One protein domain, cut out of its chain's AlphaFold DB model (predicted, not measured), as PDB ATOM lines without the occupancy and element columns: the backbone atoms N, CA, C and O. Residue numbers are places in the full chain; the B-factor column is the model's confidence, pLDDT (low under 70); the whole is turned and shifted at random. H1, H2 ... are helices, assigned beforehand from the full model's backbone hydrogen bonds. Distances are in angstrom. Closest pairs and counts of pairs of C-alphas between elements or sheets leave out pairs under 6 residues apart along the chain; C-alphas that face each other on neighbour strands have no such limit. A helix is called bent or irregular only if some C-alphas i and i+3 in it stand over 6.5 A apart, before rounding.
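What this domain is: This is residues 12 to 152 of the 203 residues of an uncharacterized protein of Aspergillus flavus (strain ATCC 200026 / FGSC A1120 / IAM 13836 / NRRL 3357 / JCM 12722 / SRRC 167) (UniProt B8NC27). Helix H2 sits in the middle of an elongated, all-helix assembly: long H1 crosses it on one side, H6 runs beside it on another, and the hairpin of H4 and H5 runs close by on a third. The contacts round H2 are few, and short H3 lies by its last residues. The printed part has 141 residues and six named helices, H1 to H6 in chain order, with no named strand. It is compact, with a radius of gyration of the C-alphas of 16.2 A and spans of 56 by 30 by 26 A.

Where its parts are: Find C-alpha 12 at (-8.803, 108.343, 84.907); from there H1, residues 12 to 38, runs 39.5 A to C-alpha 38 at (21.231, 119.524, 61.856). Equally long by residues is H5, residues 102 to 128, 37.7 A; it is irregular, with C-alphas 106 and 109 8.9 A apart and a kink of 70 degrees near residue 109. H2 is residues 49 to 65, 24.3 A; H3 75 to 81, 9.9 A; H4 84 to 99, 22.4 A. H6, residues 138 to 152, 20.8 A, ends at C-alpha 152 at (19.697, 132.719, 87.118).

How they stand to each other: Residues 22 to 29 of H1 touch H2 at a steep tilt of 46 degrees, opposite ways; the closest C-alphas, Ile 29 and Ser 58, are 5.6 A apart. H2 and H6 only just touch, with 3 pairs of C-alphas within 8 A, the closest Tyr 64 and Val 140 at 7.4 A. H2 and H3 only just touch too, also with 3 pairs, the closest C-alphas Leu 65 and Cys 75 at 6.7 A. H4 and H5 form a hairpin at a shallow tilt of 16 degrees; the closest C-alphas, Leu 92 and Ser 115, are 5.8 A apart. H2 and H5 are near each other. In H1, H2, H3, H4 and H6 every O i to N i+4 pair is within hydrogen-bond range; in H5, 17 of 23 are.

The domain as a whole: The farthest C-alphas, Gly 12 and Pro 102, are 57.3 A apart. The printed part has no cut and no long link. Look for pLDDT under 70 at residues 12 to 17, 101 to 108 and 128 to 152.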
ATOM      1  N   GLY A  12      -9.288 109.021  86.114       62.09
ATOM      2  CA  GLY A  12      -8.803 108.343  84.907       62.09
ATOM      3  C   GLY A  12      -8.562 109.298  83.737       62.09
ATOM      4  O   GLY A  12      -7.593 109.145  83.000       62.09
ATOM      5  N   ARG A  13      -9.399 110.335  83.596       61.59
ATOM      6  CA  ARG A  13      -9.243 111.341  82.536       61.59
ATOM      7  C   ARG A  13      -8.035 112.258  82.769       61.59
ATOM      8  O   ARG A  13      -7.275 112.495  81.839       61.59
ATOM      9  N   LEU A  14      -7.820 112.702  84.011       62.47
ATOM     10  CA  LEU A  14      -6.649 113.502  84.389       62.47
ATOM     11  C   LEU A  14      -5.337 112.704  84.299       62.47
ATOM     12  O   LEU A  14      -4.304 113.269  83.950       62.47
ATOM     13  N   GLY A  15      -5.369 111.398  84.597       61.59
ATOM     14  CA  GLY A  15      -4.219 110.507  84.411       61.59
ATOM     15  C   GLY A  15      -3.817 110.386  82.940       61.59
ATOM     16  O   GLY A  15      -2.649 110.564  82.607       61.59
ATOM     17  N   PHE A  16      -4.792 110.184  82.051       67.88
ATOM     18  CA  PHE A  16      -4.552 110.095  80.610       67.88
ATOM     19  C   PHE A  16      -3.980 111.396  80.023       67.88
ATOM     20  O   PHE A  16      -2.930 111.364  79.387       67.88
ATOM     21  N   GLU A  17      -4.593 112.547  80.323       68.56
ATOM     22  CA  GLU A  17      -4.105 113.867  79.877       68.56
ATOM     23  C   GLU A  17      -2.672 114.150  80.381       68.56
ATOM     24  O   GLU A  17      -1.848 114.741  79.676       68.56
ATOM     25  N   ARG A  18      -2.332 113.685  81.592       74.94
ATOM     26  CA  ARG A  18      -0.968 113.773  82.131       74.94
ATOM     27  C   ARG A  18       0.011 112.925  81.319       74.94
ATOM     28  O   ARG A  18       1.087 113.424  81.000       74.94
ATOM     29  N   PHE A  19      -0.325 111.677  80.994       77.06
ATOM     30  CA  PHE A  19       0.562 110.808  80.215       77.06
ATOM     31  C   PHE A  19       0.759 111.302  78.784       77.06
ATOM     32  O   PHE A  19       1.888 111.276  78.298       77.06
ATOM     33  N   GLU A  20      -0.285 111.835  78.146       77.88
ATOM     34  CA  GLU A  20      -0.159 112.489  76.840       77.88
ATOM     35  C   GLU A  20       0.816 113.669  76.896       77.88
ATOM     36  O   GLU A  20       1.693 113.782  76.045       77.88
ATOM     37  N   CYS A  21       0.742 114.508  77.933       79.25
ATOM     38  CA  CYS A  21       1.672 115.624  78.126       79.25
ATOM     39  C   CYS A  21       3.126 115.156  78.346       79.25
ATOM     40  O   CYS A  21       4.072 115.726  77.789       79.25
ATOM     41  N   LEU A  22       3.322 114.092  79.131       79.44
ATOM     42  CA  LEU A  22       4.646 113.499  79.337       79.44
ATOM     43  C   LEU A  22       5.202 112.912  78.035       79.44
ATOM     44  O   LEU A  22       6.384 113.089  77.752       79.44
ATOM     45  N   TRP A  23       4.366 112.257  77.226       88.50
ATOM     46  CA  TRP A  23       4.785 111.720  75.933       88.50
ATOM     47  C   TRP A  23       5.058 112.823  74.909       88.50
ATOM     48  O   TRP A  23       6.064 112.768  74.207       88.50
ATOM     49  N   GLN A  24       4.247 113.882  74.890       83.69
ATOM     50  CA  GLN A  24       4.511 115.066  74.073       83.69
ATOM     51  C   GLN A  24       5.877 115.670  74.411       83.69
ATOM     52  O   GLN A  24       6.627 116.034  73.516       83.69
ATOM     53  N   SER A  25       6.255 115.677  75.691       84.81
ATOM     54  CA  SER A  25       7.592 116.115  76.099       84.81
ATOM     55  C   SER A  25       8.710 115.236  75.513       84.81
ATOM     56  O   SER A  25       9.776 115.752  75.192       84.81
ATOM     57  N   VAL A  26       8.496 113.921  75.357       87.31
ATOM     58  CA  VAL A  26       9.457 113.019  74.686       87.31
ATOM     59  C   VAL A  26       9.582 113.373  73.203       87.31
ATOM     60  O   VAL A  26      10.695 113.443  72.683       87.31
ATOM     61  N   GLU A  27       8.460 113.627  72.533       90.81
ATOM     62  CA  GLU A  27       8.445 114.031  71.124       90.81
ATOM     63  C   GLU A  27       9.116 115.395  70.910       90.81
ATOM     64  O   GLU A  27       9.945 115.535  70.012       90.81
ATOM     65  N   ASP A  28       8.870 116.370  71.785       87.25
ATOM     66  CA  ASP A  28       9.520 117.684  71.729       87.25
ATOM     67  C   ASP A  28      11.043 117.570  71.917       87.25
ATOM     68  O   ASP A  28      11.818 118.236  71.223       87.25
ATOM     69  N   ILE A  29      11.493 116.685  72.817       88.31
ATOM     70  CA  ILE A  29      12.920 116.386  73.002       88.31
ATOM     71  C   ILE A  29      13.516 115.804  71.718       88.31
ATOM     72  O   ILE A  29      14.602 116.227  71.327       88.31
ATOM     73  N   LYS A  30      12.826 114.878  71.039       91.31
ATOM     74  CA  LYS A  30      13.288 114.312  69.758       91.31
ATOM     75  C   LYS A  30      13.446 115.394  68.694       91.31
ATOM     76  O   LYS A  30      14.513 115.507  68.105       91.31
ATOM     77  N   VAL A  31      12.438 116.247  68.525       90.38
ATOM     78  CA  VAL A  31      12.485 117.359  67.561       90.38
ATOM     79  C   VAL A  31      13.640 118.317  67.865       90.38
ATOM     80  O   VAL A  31      14.336 118.784  66.956       90.38
ATOM     81  N   TRP A  32      13.878 118.612  69.144       91.12
ATOM     82  CA  TRP A  32      15.012 119.439  69.545       91.12
ATOM     83  C   TRP A  32      16.358 118.758  69.252       91.12
ATOM     84  O   TRP A  32      17.283 119.426  68.789       91.12
ATOM     85  N   LEU A  33      16.472 117.445  69.469       90.69
ATOM     86  CA  LEU A  33      17.669 116.664  69.140       90.69
ATOM     87  C   LEU A  33      17.947 116.642  67.638       90.69
ATOM     88  O   LEU A  33      19.075 116.920  67.238       90.69
ATOM     89  N   ASP A  34      16.925 116.427  66.814       90.50
ATOM     90  CA  ASP A  34      17.049 116.487  65.354       90.50
ATOM     91  C   ASP A  34      17.541 117.875  64.905       90.50
ATOM     92  O   ASP A  34      18.421 118.010  64.051       90.50
ATOM     93  N   SER A  35      17.024 118.930  65.546       90.19
ATOM     94  CA  SER A  35      17.468 120.308  65.315       90.19
ATOM     95  C   SER A  35      18.920 120.524  65.754       90.19
ATOM     96  O   SER A  35      19.687 121.178  65.046       90.19
ATOM     97  N   PHE A  36      19.323 119.969  66.902       90.25
ATOM     98  CA  PHE A  36      20.709 119.993  67.364       90.25
ATOM     99  C   PHE A  36      21.625 119.292  66.359       90.25
ATOM    100  O   PHE A  36      22.673 119.839  66.015       90.25
ATOM    101  N   ASP A  37      21.237 118.122  65.852       89.25
ATOM    102  CA  ASP A  37      22.019 117.316  64.915       89.25
ATOM    103  C   ASP A  37      22.164 117.981  63.539       89.25
ATOM    104  O   ASP A  37      23.243 117.911  62.943       89.25
ATOM    105  N   ALA A  38      21.167 118.748  63.096       90.75
ATOM    106  CA  ALA A  38      21.231 119.524  61.856       90.75
ATOM    107  C   ALA A  38      22.219 120.713  61.898       90.75
ATOM    108  O   ALA A  38      22.695 121.159  60.852       90.75
ATOM    109  N   ILE A  39      22.558 121.240  63.081       88.81
ATOM    110  CA  ILE A  39      23.466 122.395  63.211       88.81
ATOM    111  C   ILE A  39      24.887 122.012  62.787       88.81
ATOM    112  O   ILE A  39      25.436 121.023  63.256       88.81
ATOM    113  N   HIS A  40      25.551 122.804  61.949       87.88
ATOM    114  CA  HIS A  40      26.948 122.523  61.608       87.88
ATOM    115  C   HIS A  40      27.872 122.816  62.805       87.88
ATOM    116  O   HIS A  40      27.729 123.861  63.447       87.88
ATOM    117  N   HIS A  41      28.844 121.939  63.094       84.06
ATOM    118  CA  HIS A  41      29.711 122.043  64.283       84.06
ATOM    119  C   HIS A  41      30.445 123.393  64.385       84.06
ATOM    120  O   HIS A  41      30.616 123.915  65.483       84.06
ATOM    121  N   SER A  42      30.781 124.017  63.249       82.19
ATOM    122  CA  SER A  42      31.413 125.347  63.199       82.19
ATOM    123  C   SER A  42      30.546 126.491  63.733       82.19
ATOM    124  O   SER A  42      31.046 127.539  64.120       82.19
ATOM    125  N   THR A  43      29.226 126.308  63.746       83.81
ATOM    126  CA  THR A  43      28.261 127.334  64.171       83.81
ATOM    127  C   THR A  43      27.794 127.142  65.611       83.81
ATOM    128  O   THR A  43      26.993 127.937  66.106       83.81
ATOM    129  N   LEU A  44      28.302 126.114  66.305       83.00
ATOM    130  CA  LEU A  44      27.919 125.812  67.684       83.00
ATOM    131  C   LEU A  44      28.283 126.954  68.635       83.00
ATOM    132  O   LEU A  44      27.444 127.373  69.421       83.00
ATOM    133  N   ILE A  45      29.486 127.525  68.532       79.62
ATOM    134  CA  ILE A  45      29.931 128.614  69.426       79.62
ATOM    135  C   ILE A  45      29.032 129.857  69.310       79.62
ATOM    136  O   ILE A  45      28.843 130.577  70.288       79.62
ATOM    137  N   GLY A  46      28.430 130.080  68.139       78.12
ATOM    138  CA  GLY A  46      27.497 131.183  67.904       78.12
ATOM    139  C   GLY A  46      26.090 130.958  68.462       78.12
ATOM    140  O   GLY A  46      25.266 131.870  68.386       78.12
ATOM    141  N   GLN A  47      25.787 129.774  69.007       84.75
ATOM    142  CA  GLN A  47      24.446 129.480  69.495       84.75
ATOM    143  C   GLN A  47      24.116 130.288  70.757       84.75
ATOM    144  O   GLN A  47      24.934 130.396  71.680       84.75
ATOM    145  N   PRO A  48      22.899 130.843  70.837       82.62
ATOM    146  CA  PRO A  48      22.490 131.687  71.947       82.62
ATOM    147  C   PRO A  48      22.327 130.883  73.242       82.62
ATOM    148  O   PRO A  48      22.051 129.688  73.242       82.62
ATOM    149  N   PHE A  49      22.403 131.558  74.387       77.88
ATOM    150  CA  PHE A  49      22.273 130.925  75.706       77.88
ATOM    151  C   PHE A  49      21.008 130.055  75.878       77.88
ATOM    152  O   PHE A  49      21.054 129.007  76.531       77.88
ATOM    153  N   HIS A  50      19.877 130.466  75.293       78.56
ATOM    154  CA  HIS A  50      18.636 129.698  75.385       78.56
ATOM    155  C   HIS A  50      18.758 128.332  74.701       78.56
ATOM    156  O   HIS A  50      18.199 127.371  75.210       78.56
ATOM    157  N   PHE A  51      19.544 128.214  73.628       85.25
ATOM    158  CA  PHE A  51      19.798 126.942  72.953       85.25
ATOM    159  C   PHE A  51      20.472 125.935  73.896       85.25
ATOM    160  O   PHE A  51      19.998 124.816  74.083       85.25
ATOM    161  N   TRP A  52      21.528 126.365  74.583       83.69
ATOM    162  CA  TRP A  52      22.245 125.527  75.547       83.69
ATOM    163  C   TRP A  52      21.414 125.197  76.787       83.69
ATOM    164  O   TRP A  52      21.524 124.109  77.351       83.69
ATOM    165  N   SER A  53      20.548 126.122  77.200       79.88
ATOM    166  CA  SER A  53      19.597 125.878  78.287       79.88
ATOM    167  C   SER A  53      18.564 124.821  77.899       79.88
ATOM    168  O   SER A  53      18.271 123.938  78.706       79.88
ATOM    169  N   GLN A  54      18.062 124.870  76.659       83.94
ATOM    170  CA  GLN A  54      17.152 123.862  76.113       83.94
ATOM    171  C   GLN A  54      17.804 122.478  76.060       83.94
ATOM    172  O   GLN A  54      17.164 121.504  76.448       83.94
ATOM    173  N   MET A  55      19.092 122.383  75.713       86.81
ATOM    174  CA  MET A  55      19.835 121.116  75.781       86.81
ATOM    175  C   MET A  55      19.811 120.508  77.183       86.81
ATOM    176  O   MET A  55      19.459 119.344  77.370       86.81
ATOM    177  N   ILE A  56      20.178 121.299  78.192       83.50
ATOM    178  CA  ILE A  56      20.279 120.806  79.568       83.50
ATOM    179  C   ILE A  56      18.899 120.426  80.111       83.50
ATOM    180  O   ILE A  56      18.762 119.403  80.788       83.50
ATOM    181  N   MET A  57      17.870 121.209  79.786       80.69
ATOM    182  CA  MET A  57      16.489 120.909  80.154       80.69
ATOM    183  C   MET A  57      15.993 119.619  79.494       80.69
ATOM    184  O   MET A  57      15.472 118.757  80.197       80.69
ATOM    185  N   SER A  58      16.241 119.442  78.194       86.00
ATOM    186  CA  SER A  58      15.849 118.249  77.432       86.00
ATOM    187  C   SER A  58      16.484 116.982  78.001       86.00
ATOM    188  O   SER A  58      15.790 116.007  78.276       86.00
ATOM    189  N   LEU A  59      17.789 117.006  78.288       84.81
ATOM    190  CA  LEU A  59      18.490 115.866  78.892       84.81
ATOM    191  C   LEU A  59      18.015 115.573  80.321       84.81
ATOM    192  O   LEU A  59      17.915 114.412  80.723       84.81
ATOM    193  N   THR A  60      17.710 116.614  81.098       81.38
ATOM    194  CA  THR A  60      17.192 116.461  82.465       81.38
ATOM    195  C   THR A  60      15.799 115.841  82.456       81.38
ATOM    196  O   THR A  60      15.532 114.920  83.231       81.38
ATOM    197  N   LEU A  61      14.930 116.318  81.566       82.19
ATOM    198  CA  LEU A  61      13.573 115.818  81.422       82.19
ATOM    199  C   LEU A  61      13.575 114.386  80.886       82.19
ATOM    200  O   LEU A  61      12.928 113.529  81.473       82.19
ATOM    201  N   LEU A  62      14.392 114.085  79.875       85.56
ATOM    202  CA  LEU A  62      14.556 112.726  79.365       85.56
ATOM    203  C   LEU A  62      15.015 111.755  80.457       85.56
ATOM    204  O   LEU A  62      14.471 110.659  80.588       85.56
ATOM    205  N   LYS A  63      15.980 112.164  81.286       83.44
ATOM    206  CA  LYS A  63      16.421 111.380  82.444       83.44
ATOM    207  C   LYS A  63      15.281 111.119  83.431       83.44
ATOM    208  O   LYS A  63      15.150 109.993  83.908       83.44
ATOM    209  N   TYR A  64      14.481 112.136  83.745       82.12
ATOM    210  CA  TYR A  64      13.316 111.993  84.621       82.12
ATOM    211  C   TYR A  64      12.291 111.019  84.029       82.12
ATOM    212  O   TYR A  64      11.940 110.037  84.675       82.12
ATOM    213  N   LEU A  65      11.895 111.227  82.772       83.38
ATOM    214  CA  LEU A  65      10.928 110.387  82.066       83.38
ATOM    215  C   LEU A  65      11.413 108.937  81.926       83.38
ATOM    216  O   LEU A  65      10.628 108.008  82.053       83.38
ATOM    217  N   SER A  66      12.714 108.714  81.756       84.19
ATOM    218  CA  SER A  66      13.297 107.366  81.637       84.19
ATOM    219  C   SER A  66      13.404 106.612  82.969       84.19
ATOM    220  O   SER A  66      13.816 105.448  82.990       84.19
ATOM    221  N   THR A  67      13.111 107.277  84.090       78.81
ATOM    222  CA  THR A  67      13.234 106.733  85.453       78.81
ATOM    223  C   THR A  67      11.982 106.965  86.302       78.81
ATOM    224  O   THR A  67      12.014 106.754  87.517       78.81
ATOM    225  N   LEU A  68      10.883 107.395  85.675       81.38
ATOM    226  CA  LEU A  68       9.631 107.704  86.351       81.38
ATOM    227  C   LEU A  68       9.049 106.437  86.991       81.38
ATOM    228  O   LEU A  68       8.856 105.421  86.331       81.38
ATOM    229  N   GLN A  69       8.768 106.503  88.292       77.06
ATOM    230  CA  GLN A  69       8.191 105.391  89.048       77.06
ATOM    231  C   GLN A  69       6.669 105.490  89.020       77.06
ATOM    232  O   GLN A  69       6.045 105.901  89.995       77.06
ATOM    233  N   ASP A  70       6.087 105.143  87.880       77.94
ATOM    234  CA  ASP A  70       4.643 105.054  87.701       77.94
ATOM    235  C   ASP A  70       4.330 103.738  86.969       77.94
ATOM    236  O   ASP A  70       4.920 103.492  85.914       77.94
ATOM    237  N   PRO A  71       3.485 102.850  87.527       77.12
ATOM    238  CA  PRO A  71       3.209 101.541  86.933       77.12
ATOM    239  C   PRO A  71       2.536 101.626  85.558       77.12
ATOM    240  O   PRO A  71       2.621 100.666  84.795       77.12
ATOM    241  N   GLU A  72       1.876 102.741  85.241       82.94
ATOM    242  CA  GLU A  72       1.229 102.962  83.944       82.94
ATOM    243  C   GLU A  72       2.181 103.610  82.922       82.94
ATOM    244  O   GLU A  72       1.843 103.721  81.743       82.94
ATOM    245  N   TRP A  73       3.387 104.012  83.343       85.75
ATOM    246  CA  TRP A  73       4.380 104.648  82.485       85.75
ATOM    247  C   TRP A  73       5.425 103.663  81.956       85.75
ATOM    248  O   TRP A  73       6.180 103.042  82.709       85.75
ATOM    249  N   ASP A  74       5.548 103.593  80.633       87.81
ATOM    250  CA  ASP A  74       6.544 102.749  79.983       87.81
ATOM    251  C   ASP A  74       7.899 103.467  79.857       87.81
ATOM    252  O   ASP A  74       8.239 104.075  78.837       87.81
ATOM    253  N   CYS A  75       8.718 103.360  80.906       86.75
ATOM    254  CA  CYS A  75      10.100 103.845  80.880       86.75
ATOM    255  C   CYS A  75      10.920 103.227  79.738       86.75
ATOM    256  O   CYS A  75      11.827 103.880  79.222       86.75
ATOM    257  N   GLN A  76      10.646 101.976  79.354       87.50
ATOM    258  CA  GLN A  76      11.409 101.305  78.310       87.50
ATOM    259  C   GLN A  76      11.074 101.887  76.936       87.50
ATOM    260  O   GLN A  76      11.986 102.106  76.139       87.50
ATOM    261  N   ALA A  77       9.807 102.218  76.682       90.00
ATOM    262  CA  ALA A  77       9.403 102.942  75.480       90.00
ATOM    263  C   ALA A  77      10.121 104.294  75.364       90.00
ATOM    264  O   ALA A  77      10.642 104.605  74.294       90.00
ATOM    265  N   VAL A  78      10.245 105.057  76.458       88.19
ATOM    266  CA  VAL A  78      11.003 106.326  76.470       88.19
ATOM    267  C   VAL A  78      12.481 106.101  76.134       88.19
ATOM    268  O   VAL A  78      13.037 106.799  75.286       88.19
ATOM    269  N   ARG A  79      13.120 105.106  76.764       87.94
ATOM    270  CA  ARG A  79      14.542 104.776  76.538       87.94
ATOM    271  C   ARG A  79      14.815 104.304  75.111       87.94
ATOM    272  O   ARG A  79      15.891 104.572  74.584       87.94
ATOM    273  N   ASN A  80      13.857 103.608  74.504       89.50
ATOM    274  CA  ASN A  80      13.929 103.174  73.112       89.50
ATOM    275  C   ASN A  80      13.683 104.341  72.144       89.50
ATOM    276  O   ASN A  80      14.315 104.398  71.092       89.50
ATOM    277  N   ALA A  81      12.777 105.262  72.490       90.62
ATOM    278  CA  ALA A  81      12.459 106.426  71.670       90.62
ATOM    279  C   ALA A  81      13.634 107.408  71.584       90.62
ATOM    280  O   ALA A  81      13.886 107.961  70.515       90.62
ATOM    281  N   VAL A  82      14.362 107.603  72.691       88.44
ATOM    282  CA  VAL A  82      15.578 108.424  72.723       88.44
ATOM    283  C   VAL A  82      16.711 107.676  73.434       88.44
ATOM    284  O   VAL A  82      16.795 107.699  74.669       88.44
ATOM    285  N   PRO A  83      17.616 107.023  72.681       87.06
ATOM    286  CA  PRO A  83      18.732 106.271  73.248       87.06
ATOM    287  C   PRO A  83      19.804 107.204  73.838       87.06
ATOM    288  O   PRO A  83      20.805 107.524  73.191       87.06
ATOM    289  N   LEU A  84      19.613 107.606  75.104       84.81
ATOM    290  CA  LEU A  84      20.379 108.665  75.780       84.81
ATOM    291  C   LEU A  84      21.899 108.525  75.660       84.81
ATOM    292  O   LEU A  84      22.567 109.527  75.430       84.81
ATOM    293  N   ILE A  85      22.458 107.324  75.837       87.44
ATOM    294  CA  ILE A  85      23.917 107.133  75.766       87.44
ATOM    295  C   ILE A  85      24.429 107.516  74.374       87.44
ATOM    296  O   ILE A  85      25.320 108.353  74.268       87.44
ATOM    297  N   SER A  86      23.804 106.988  73.318       90.12
ATOM    298  CA  SER A  86      24.187 107.307  71.938       90.12
ATOM    299  C   SER A  86      23.959 108.781  71.592       90.12
ATOM    300  O   SER A  86      24.792 109.396  70.929       90.12
ATOM    301  N   THR A  87      22.879 109.381  72.106       91.44
ATOM    302  CA  THR A  87      22.600 110.812  71.953       91.44
ATOM    303  C   THR A  87      23.698 111.656  72.596       91.44
ATOM    304  O   THR A  87      24.214 112.582  71.972       91.44
ATOM    305  N   ILE A  88      24.097 111.330  73.828       90.81
ATOM    306  CA  ILE A  88      25.171 112.042  74.524       90.81
ATOM    307  C   ILE A  88      26.507 111.862  73.792       90.81
ATOM    308  O   ILE A  88      27.253 112.831  73.666       90.81
ATOM    309  N   ASP A  89      26.806 110.662  73.292       93.19
ATOM    310  CA  ASP A  89      28.033 110.392  72.536       93.19
ATOM    311  C   ASP A  89      28.109 111.229  71.252       93.19
ATOM    312  O   ASP A  89      29.134 111.865  70.996       93.19
ATOM    313  N   SER A  90      27.003 111.324  70.506       92.31
ATOM    314  CA  SER A  90      26.896 112.199  69.329       92.31
ATOM    315  C   SER A  90      27.143 113.669  69.691       92.31
ATOM    316  O   SER A  90      27.975 114.344  69.077       92.31
ATOM    317  N   MET A  91      26.495 114.166  70.752       92.81
ATOM    318  CA  MET A  91      26.693 115.541  71.226       92.81
ATOM    319  C   MET A  91      28.145 115.816  71.615       92.81
ATOM    320  O   MET A  91      28.690 116.856  71.249       92.81
ATOM    321  N   LEU A  92      28.782 114.896  72.345       92.50
ATOM    322  CA  LEU A  92      30.179 115.016  72.761       92.50
ATOM    323  C   LEU A  92      31.116 115.099  71.555       92.50
ATOM    324  O   LEU A  92      31.957 115.996  71.507       92.50
ATOM    325  N   GLN A  93      30.937 114.215  70.571       92.50
ATOM    326  CA  GLN A  93      31.720 114.229  69.336       92.50
ATOM    327  C   GLN A  93      31.563 115.562  68.594       92.50
ATOM    328  O   GLN A  93      32.537 116.136  68.109       92.50
ATOM    329  N   LYS A  94      30.339 116.084  68.532       90.75
ATOM    330  CA  LYS A  94      30.045 117.334  67.836       90.75
ATOM    331  C   LYS A  94      30.631 118.562  68.540       90.75
ATOM    332  O   LYS A  94      31.146 119.462  67.877       90.75
ATOM    333  N   LEU A  95      30.580 118.598  69.874       88.81
ATOM    334  CA  LEU A  95      31.215 119.649  70.676       88.81
ATOM    335  C   LEU A  95      32.740 119.628  70.529       88.81
ATOM    336  O   LEU A  95      33.346 120.692  70.422       88.81
ATOM    337  N   ASP A  96      33.348 118.439  70.491       88.19
ATOM    338  CA  ASP A  96      34.786 118.286  70.261       88.19
ATOM    339  C   ASP A  96      35.184 118.853  68.891       88.19
ATOM    340  O   ASP A  96      36.048 119.726  68.816       88.19
ATOM    341  N   GLN A  97      34.460 118.491  67.826       86.75
ATOM    342  CA  GLN A  97      34.671 119.039  66.478       86.75
ATOM    343  C   GLN A  97      34.529 120.567  66.417       86.75
ATOM    344  O   GLN A  97      35.297 121.232  65.723       86.75
ATOM    345  N   GLY A  98      33.565 121.135  67.149       80.69
ATOM    346  CA  GLY A  98      33.383 122.585  67.245       80.69
ATOM    347  C   GLY A  98      34.530 123.302  67.969       80.69
ATOM    348  O   GLY A  98      34.832 124.446  67.644       80.69
ATOM    349  N   SER A  99      35.194 122.628  68.916       75.12
ATOM    350  CA  SER A  99      36.296 123.185  69.719       75.12
ATOM    351  C   SER A  99      37.651 123.222  69.001       75.12
ATOM    352  O   SER A  99      38.520 124.005  69.367       75.12
ATOM    353  N   GLN A 100      37.838 122.414  67.954       74.56
ATOM    354  CA  GLN A 100      39.102 122.333  67.210       74.56
ATOM    355  C   GLN A 100      39.264 123.451  66.160       74.56
ATOM    356  O   GLN A 100      40.250 123.465  65.422       74.56
ATOM    357  N   GLN A 101      38.308 124.384  66.048       67.00
ATOM    358  CA  GLN A 101      38.339 125.431  65.025       67.00
ATOM    359  C   GLN A 101      39.197 126.642  65.451       67.00
ATOM    360  O   GLN A 101      38.847 127.331  66.411       67.00
ATOM    361  N   PRO A 102      40.289 126.963  64.722       57.41
ATOM    362  CA  PRO A 102      41.264 127.985  65.128       57.41
ATOM    363  C   PRO A 102      40.712 129.417  65.222       57.41
ATOM    364  O   PRO A 102      41.265 130.245  65.939       57.41
ATOM    365  N   GLU A 103      39.633 129.720  64.497       55.97
ATOM    366  CA  GLU A 103      39.090 131.078  64.332       55.97
ATOM    367  C   GLU A 103      38.155 131.518  65.478       55.97
ATOM    368  O   GLU A 103      37.778 132.686  65.556       55.97
ATOM    369  N   LEU A 104      37.795 130.604  66.391       53.81
ATOM    370  CA  LEU A 104      36.774 130.809  67.431       53.81
ATOM    371  C   LEU A 104      37.292 130.645  68.876       53.81
ATOM    372  O   LEU A 104      36.488 130.677  69.808       53.81
ATOM    373  N   GLN A 105      38.617 130.576  69.080       51.72
ATOM    374  CA  GLN A 105      39.304 130.375  70.380       51.72
ATOM    375  C   GLN A 105      38.949 131.378  71.501       51.72
ATOM    376  O   GLN A 105      39.441 131.279  72.625       51.72
ATOM    377  N   CYS A 106      38.107 132.377  71.236       44.12
ATOM    378  CA  CYS A 106      37.796 133.427  72.196       44.12
ATOM    379  C   CYS A 106      36.830 132.993  73.324       44.12
ATOM    380  O   CYS A 106      36.630 133.781  74.245       44.12
ATOM    381  N   ASN A 107      36.223 131.794  73.318       52.75
ATOM    382  CA  ASN A 107      35.322 131.360  74.410       52.75
ATOM    383  C   ASN A 107      35.165 129.827  74.562       52.75
ATOM    384  O   ASN A 107      34.071 129.321  74.830       52.75
ATOM    385  N   ASP A 108      36.261 129.067  74.482       59.88
ATOM    386  CA  ASP A 108      36.254 127.592  74.609       59.88
ATOM    387  C   ASP A 108      35.753 127.063  75.971       59.88
ATOM    388  O   ASP A 108      35.478 125.872  76.138       59.88
ATOM    389  N   HIS A 109      35.573 127.937  76.967       71.75
ATOM    390  CA  HIS A 109      35.078 127.566  78.293       71.75
ATOM    391  C   HIS A 109      33.657 126.991  78.282       71.75
ATOM    392  O   HIS A 109      33.373 126.100  79.087       71.75
ATOM    393  N   LEU A 110      32.770 127.467  77.397       77.38
ATOM    394  CA  LEU A 110      31.384 126.996  77.359       77.38
ATOM    395  C   LEU A 110      31.295 125.575  76.802       77.38
ATOM    396  O   LEU A 110      30.773 124.701  77.489       77.38
ATOM    397  N   LEU A 111      31.834 125.323  75.603       80.75
ATOM    398  CA  LEU A 111      31.796 123.984  75.004       80.75
ATOM    399  C   LEU A 111      32.508 122.969  75.900       80.75
ATOM    400  O   LEU A 111      31.969 121.900  76.164       80.75
ATOM    401  N   HIS A 112      33.656 123.339  76.475       82.06
ATOM    402  CA  HIS A 112      34.366 122.480  77.416       82.06
ATOM    403  C   HIS A 112      33.547 122.170  78.684       82.06
ATOM    404  O   HIS A 112      33.543 121.036  79.175       82.06
ATOM    405  N   TYR A 113      32.840 123.164  79.230       81.88
ATOM    406  CA  TYR A 113      31.943 122.964  80.368       81.88
ATOM    407  C   TYR A 113      30.774 122.036  80.015       81.88
ATOM    408  O   TYR A 113      30.477 121.109  80.772       81.88
ATOM    409  N   LEU A 114      30.153 122.238  78.852       84.25
ATOM    410  CA  LEU A 114      29.062 121.400  78.362       84.25
ATOM    411  C   LEU A 114      29.523 119.959  78.123       84.25
ATOM    412  O   LEU A 114      28.864 119.038  78.603       84.25
ATOM    413  N   SER A 115      30.695 119.748  77.520       87.81
ATOM    414  CA  SER A 115      31.284 118.413  77.355       87.81
ATOM    415  C   SER A 115      31.504 117.714  78.701       87.81
ATOM    416  O   SER A 115      31.184 116.537  78.857       87.81
ATOM    417  N   LYS A 116      31.971 118.437  79.730       83.12
ATOM    418  CA  LYS A 116      32.096 117.886  81.092       83.12
ATOM    419  C   LYS A 116      30.748 117.493  81.700       83.12
ATOM    420  O   LYS A 116      30.674 116.476  82.392       83.12
ATOM    421  N   LEU A 117      29.696 118.282  81.484       82.12
ATOM    422  CA  LEU A 117      28.347 117.952  81.957       82.12
ATOM    423  C   LEU A 117      27.786 116.719  81.247       82.12
ATOM    424  O   LEU A 117      27.272 115.818  81.909       82.12
ATOM    425  N   LEU A 118      27.931 116.661  79.925       84.62
ATOM    426  CA  LEU A 118      27.499 115.534  79.107       84.62
ATOM    427  C   LEU A 118      28.215 114.246  79.511       84.62
ATOM    428  O   LEU A 118      27.555 113.242  79.753       84.62
ATOM    429  N   LEU A 119      29.533 114.287  79.725       85.50
ATOM    430  CA  LEU A 119      30.288 113.125  80.195       85.50
ATOM    431  C   LEU A 119      29.775 112.609  81.550       85.50
ATOM    432  O   LEU A 119      29.635 111.405  81.748       85.50
ATOM    433  N   ARG A 120      29.431 113.505  82.483       81.81
ATOM    434  CA  ARG A 120      28.813 113.104  83.761       81.81
ATOM    435  C   ARG A 120      27.434 112.478  83.560       81.81
ATOM    436  O   ARG A 120      27.107 111.519  84.256       81.81
ATOM    437  N   CYS A 121      26.634 113.010  82.637       81.00
ATOM    438  CA  CYS A 121      25.330 112.441  82.295       81.00
ATOM    439  C   CYS A 121      25.480 111.047  81.673       81.00
ATOM    440  O   CYS A 121      24.750 110.139  82.060       81.00
ATOM    441  N   ARG A 122      26.473 110.861  80.797       87.12
ATOM    442  CA  ARG A 122      26.822 109.578  80.181       87.12
ATOM    443  C   ARG A 122      27.216 108.534  81.220       87.12
ATOM    444  O   ARG A 122      26.630 107.463  81.248       87.12
ATOM    445  N   LEU A 123      28.144 108.871  82.120       83.00
ATOM    446  CA  LEU A 123      28.572 107.981  83.209       83.00
ATOM    447  C   LEU A 123      27.412 107.630  84.151       83.00
ATOM    448  O   LEU A 123      27.304 106.503  84.631       83.00
ATOM    449  N   TRP A 124      26.529 108.595  84.424       84.25
ATOM    450  CA  TRP A 124      25.304 108.326  85.173       84.25
ATOM    451  C   TRP A 124      24.403 107.333  84.430       84.25
ATOM    452  O   TRP A 124      23.870 106.433  85.079       84.25
ATOM    453  N   ALA A 125      24.244 107.493  83.113       82.19
ATOM    454  CA  ALA A 125      23.439 106.608  82.286       82.19
ATOM    455  C   ALA A 125      24.050 105.200  82.262       82.19
ATOM    456  O   ALA A 125      23.386 104.267  82.677       82.19
ATOM    457  N   GLU A 126      25.329 105.022  81.944       81.31
ATOM    458  CA  GLU A 126      25.965 103.692  81.971       81.31
ATOM    459  C   GLU A 126      25.768 102.952  83.304       81.31
ATOM    460  O   GLU A 126      25.507 101.754  83.324       81.31
ATOM    461  N   ALA A 127      25.834 103.667  84.430       76.88
ATOM    462  CA  ALA A 127      25.674 103.059  85.748       76.88
ATOM    463  C   ALA A 127      24.218 102.730  86.129       76.88
ATOM    464  O   ALA A 127      23.999 101.938  87.047       76.88
ATOM    465  N   ARG A 128      23.219 103.395  85.531       69.62
ATOM    466  CA  ARG A 128      21.827 103.367  86.031       69.62
ATOM    467  C   ARG A 128      20.743 103.194  84.972       69.62
ATOM    468  O   ARG A 128      19.601 102.970  85.347       69.62
ATOM    469  N   TRP A 129      21.071 103.294  83.691       67.38
ATOM    470  CA  TRP A 129      20.111 103.283  82.585       67.38
ATOM    471  C   TRP A 129      19.406 101.932  82.453       67.38
ATOM    472  O   TRP A 129      18.199 101.906  82.234       67.38
ATOM    473  N   ASP A 130      20.122 100.834  82.715       60.12
ATOM    474  CA  ASP A 130      19.567  99.469  82.725       60.12
ATOM    475  C   ASP A 130      19.086  99.012  84.110       60.12
ATOM    476  O   ASP A 130      18.381  98.009  84.242       60.12
ATOM    477  N   MET A 131      19.433  99.744  85.171       55.28
ATOM    478  CA  MET A 131      18.990  99.411  86.520       55.28
ATOM    479  C   MET A 131      17.523  99.818  86.673       55.28
ATOM    480  O   MET A 131      17.207 100.987  86.890       55.28
ATOM    481  N   ALA A 132      16.620  98.839  86.623       48.53
ATOM    482  CA  ALA A 132      15.229  98.950  87.070       48.53
ATOM    483  C   ALA A 132      15.145  99.127  88.606       48.53
ATOM    484  O   ALA A 132      14.483  98.365  89.306       48.53
ATOM    485  N   CYS A 133      15.895 100.085  89.157       40.94
ATOM    486  CA  CYS A 133      16.098 100.244  90.591       40.94
ATOM    487  C   CYS A 133      15.342 101.478  91.115       40.94
ATOM    488  O   CYS A 133      15.518 102.575  90.575       40.94
ATOM    489  N   PRO A 134      14.529 101.333  92.176       50.22
ATOM    490  CA  PRO A 134      13.761 102.433  92.737       50.22
ATOM    491  C   PRO A 134      14.696 103.355  93.528       50.22
ATOM    492  O   PRO A 134      15.173 102.988  94.599       50.22
ATOM    493  N   MET A 135      14.979 104.561  93.025       49.28
ATOM    494  CA  MET A 135      15.763 105.557  93.768       49.28
ATOM    495  C   MET A 135      15.221 106.989  93.619       49.28
ATOM    496  O   MET A 135      15.282 107.602  92.558       49.28
ATOM    497  N   GLN A 136      14.715 107.466  94.761       46.84
ATOM    498  CA  GLN A 136      14.429 108.816  95.268       46.84
ATOM    499  C   GLN A 136      14.641 110.045  94.353       46.84
ATOM    500  O   GLN A 136      15.765 110.452  94.048       46.84
ATOM    501  N   GLU A 137      13.523 110.739  94.096       43.28
ATOM    502  CA  GLU A 137      13.333 112.031  93.402       43.28
ATOM    503  C   GLU A 137      14.268 113.183  93.837       43.28
ATOM    504  O   GLU A 137      14.459 114.159  93.105       43.28
ATOM    505  N   VAL A 138      14.883 113.086  95.017       44.47
ATOM    506  CA  VAL A 138      15.575 114.195  95.695       44.47
ATOM    507  C   VAL A 138      16.783 114.713  94.898       44.47
ATOM    508  O   VAL A 138      17.038 115.916  94.864       44.47
ATOM    509  N   ASN A 139      17.502 113.840  94.184       49.31
ATOM    510  CA  ASN A 139      18.725 114.225  93.468       49.31
ATOM    511  C   ASN A 139      18.473 114.943  92.130       49.31
ATOM    512  O   ASN A 139      19.304 115.745  91.701       49.31
ATOM    513  N   VAL A 140      17.341 114.685  91.466       49.25
ATOM    514  CA  VAL A 140      17.009 115.310  90.172       49.25
ATOM    515  C   VAL A 140      16.485 116.726  90.390       49.25
ATOM    516  O   VAL A 140      16.931 117.657  89.721       49.25
ATOM    517  N   PHE A 141      15.632 116.910  91.400       44.62
ATOM    518  CA  PHE A 141      15.138 118.227  91.789       44.62
ATOM    519  C   PHE A 141      16.271 119.144  92.266       44.62
ATOM    520  O   PHE A 141      16.314 120.312  91.892       44.62
ATOM    521  N   LEU A 142      17.244 118.619  93.021       46.97
ATOM    522  CA  LEU A 142      18.438 119.370  93.419       46.97
ATOM    523  C   LEU A 142      19.313 119.758  92.223       46.97
ATOM    524  O   LEU A 142      19.762 120.897  92.162       46.97
ATOM    525  N   ALA A 143      19.525 118.867  91.252       47.88
ATOM    526  CA  ALA A 143      20.286 119.194  90.043       47.88
ATOM    527  C   ALA A 143      19.581 120.264  89.190       47.88
ATOM    528  O   ALA A 143      20.231 121.195  88.720       47.88
ATOM    529  N   PHE A 144      18.255 120.183  89.063       50.41
ATOM    530  CA  PHE A 144      17.433 121.174  88.367       50.41
ATOM    531  C   PHE A 144      17.414 122.523  89.100       50.41
ATOM    532  O   PHE A 144      17.625 123.565  88.489       50.41
ATOM    533  N   GLN A 145      17.270 122.518  90.428       48.47
ATOM    534  CA  GLN A 145      17.366 123.714  91.272       48.47
ATOM    535  C   GLN A 145      18.755 124.349  91.212       48.47
ATOM    536  O   GLN A 145      18.866 125.569  91.159       48.47
ATOM    537  N   LEU A 146      19.821 123.549  91.213       49.06
ATOM    538  CA  LEU A 146      21.190 124.040  91.074       49.06
ATOM    539  C   LEU A 146      21.435 124.595  89.673       49.06
ATOM    540  O   LEU A 146      22.086 125.628  89.557       49.06
ATOM    541  N   PHE A 147      20.879 123.977  88.628       51.22
ATOM    542  CA  PHE A 147      20.973 124.486  87.266       51.22
ATOM    543  C   PHE A 147      20.192 125.790  87.092       51.22
ATOM    544  O   PHE A 147      20.761 126.749  86.578       51.22
ATOM    545  N   ILE A 148      18.955 125.880  87.595       52.22
ATOM    546  CA  ILE A 148      18.158 127.116  87.618       52.22
ATOM    547  C   ILE A 148      18.865 128.198  88.435       52.22
ATOM    548  O   ILE A 148      18.989 129.327  87.976       52.22
ATOM    549  N   LYS A 149      19.380 127.884  89.628       48.78
ATOM    550  CA  LYS A 149      20.114 128.858  90.453       48.78
ATOM    551  C   LYS A 149      21.407 129.313  89.783       48.78
ATOM    552  O   LYS A 149      21.714 130.500  89.833       48.78
ATOM    553  N   ALA A 150      22.147 128.407  89.145       48.41
ATOM    554  CA  ALA A 150      23.368 128.736  88.420       48.41
ATOM    555  C   ALA A 150      23.065 129.599  87.190       48.41
ATOM    556  O   ALA A 150      23.672 130.651  87.034       48.41
ATOM    557  N   THR A 151      22.077 129.228  86.374       50.25
ATOM    558  CA  THR A 151      21.665 130.021  85.205       50.25
ATOM    559  C   THR A 151      21.098 131.375  85.610       50.25
ATOM    560  O   THR A 151      21.533 132.383  85.069       50.25
ATOM    561  N   TYR A 152      20.225 131.448  86.615       48.34
ATOM    562  CA  TYR A 152      19.697 132.719  87.118       48.34
ATOM    563  C   TYR A 152      20.803 133.609  87.705       48.34
ATOM    564  O   TYR A 152      20.815 134.812  87.463       48.34
TER     565      TYR A 152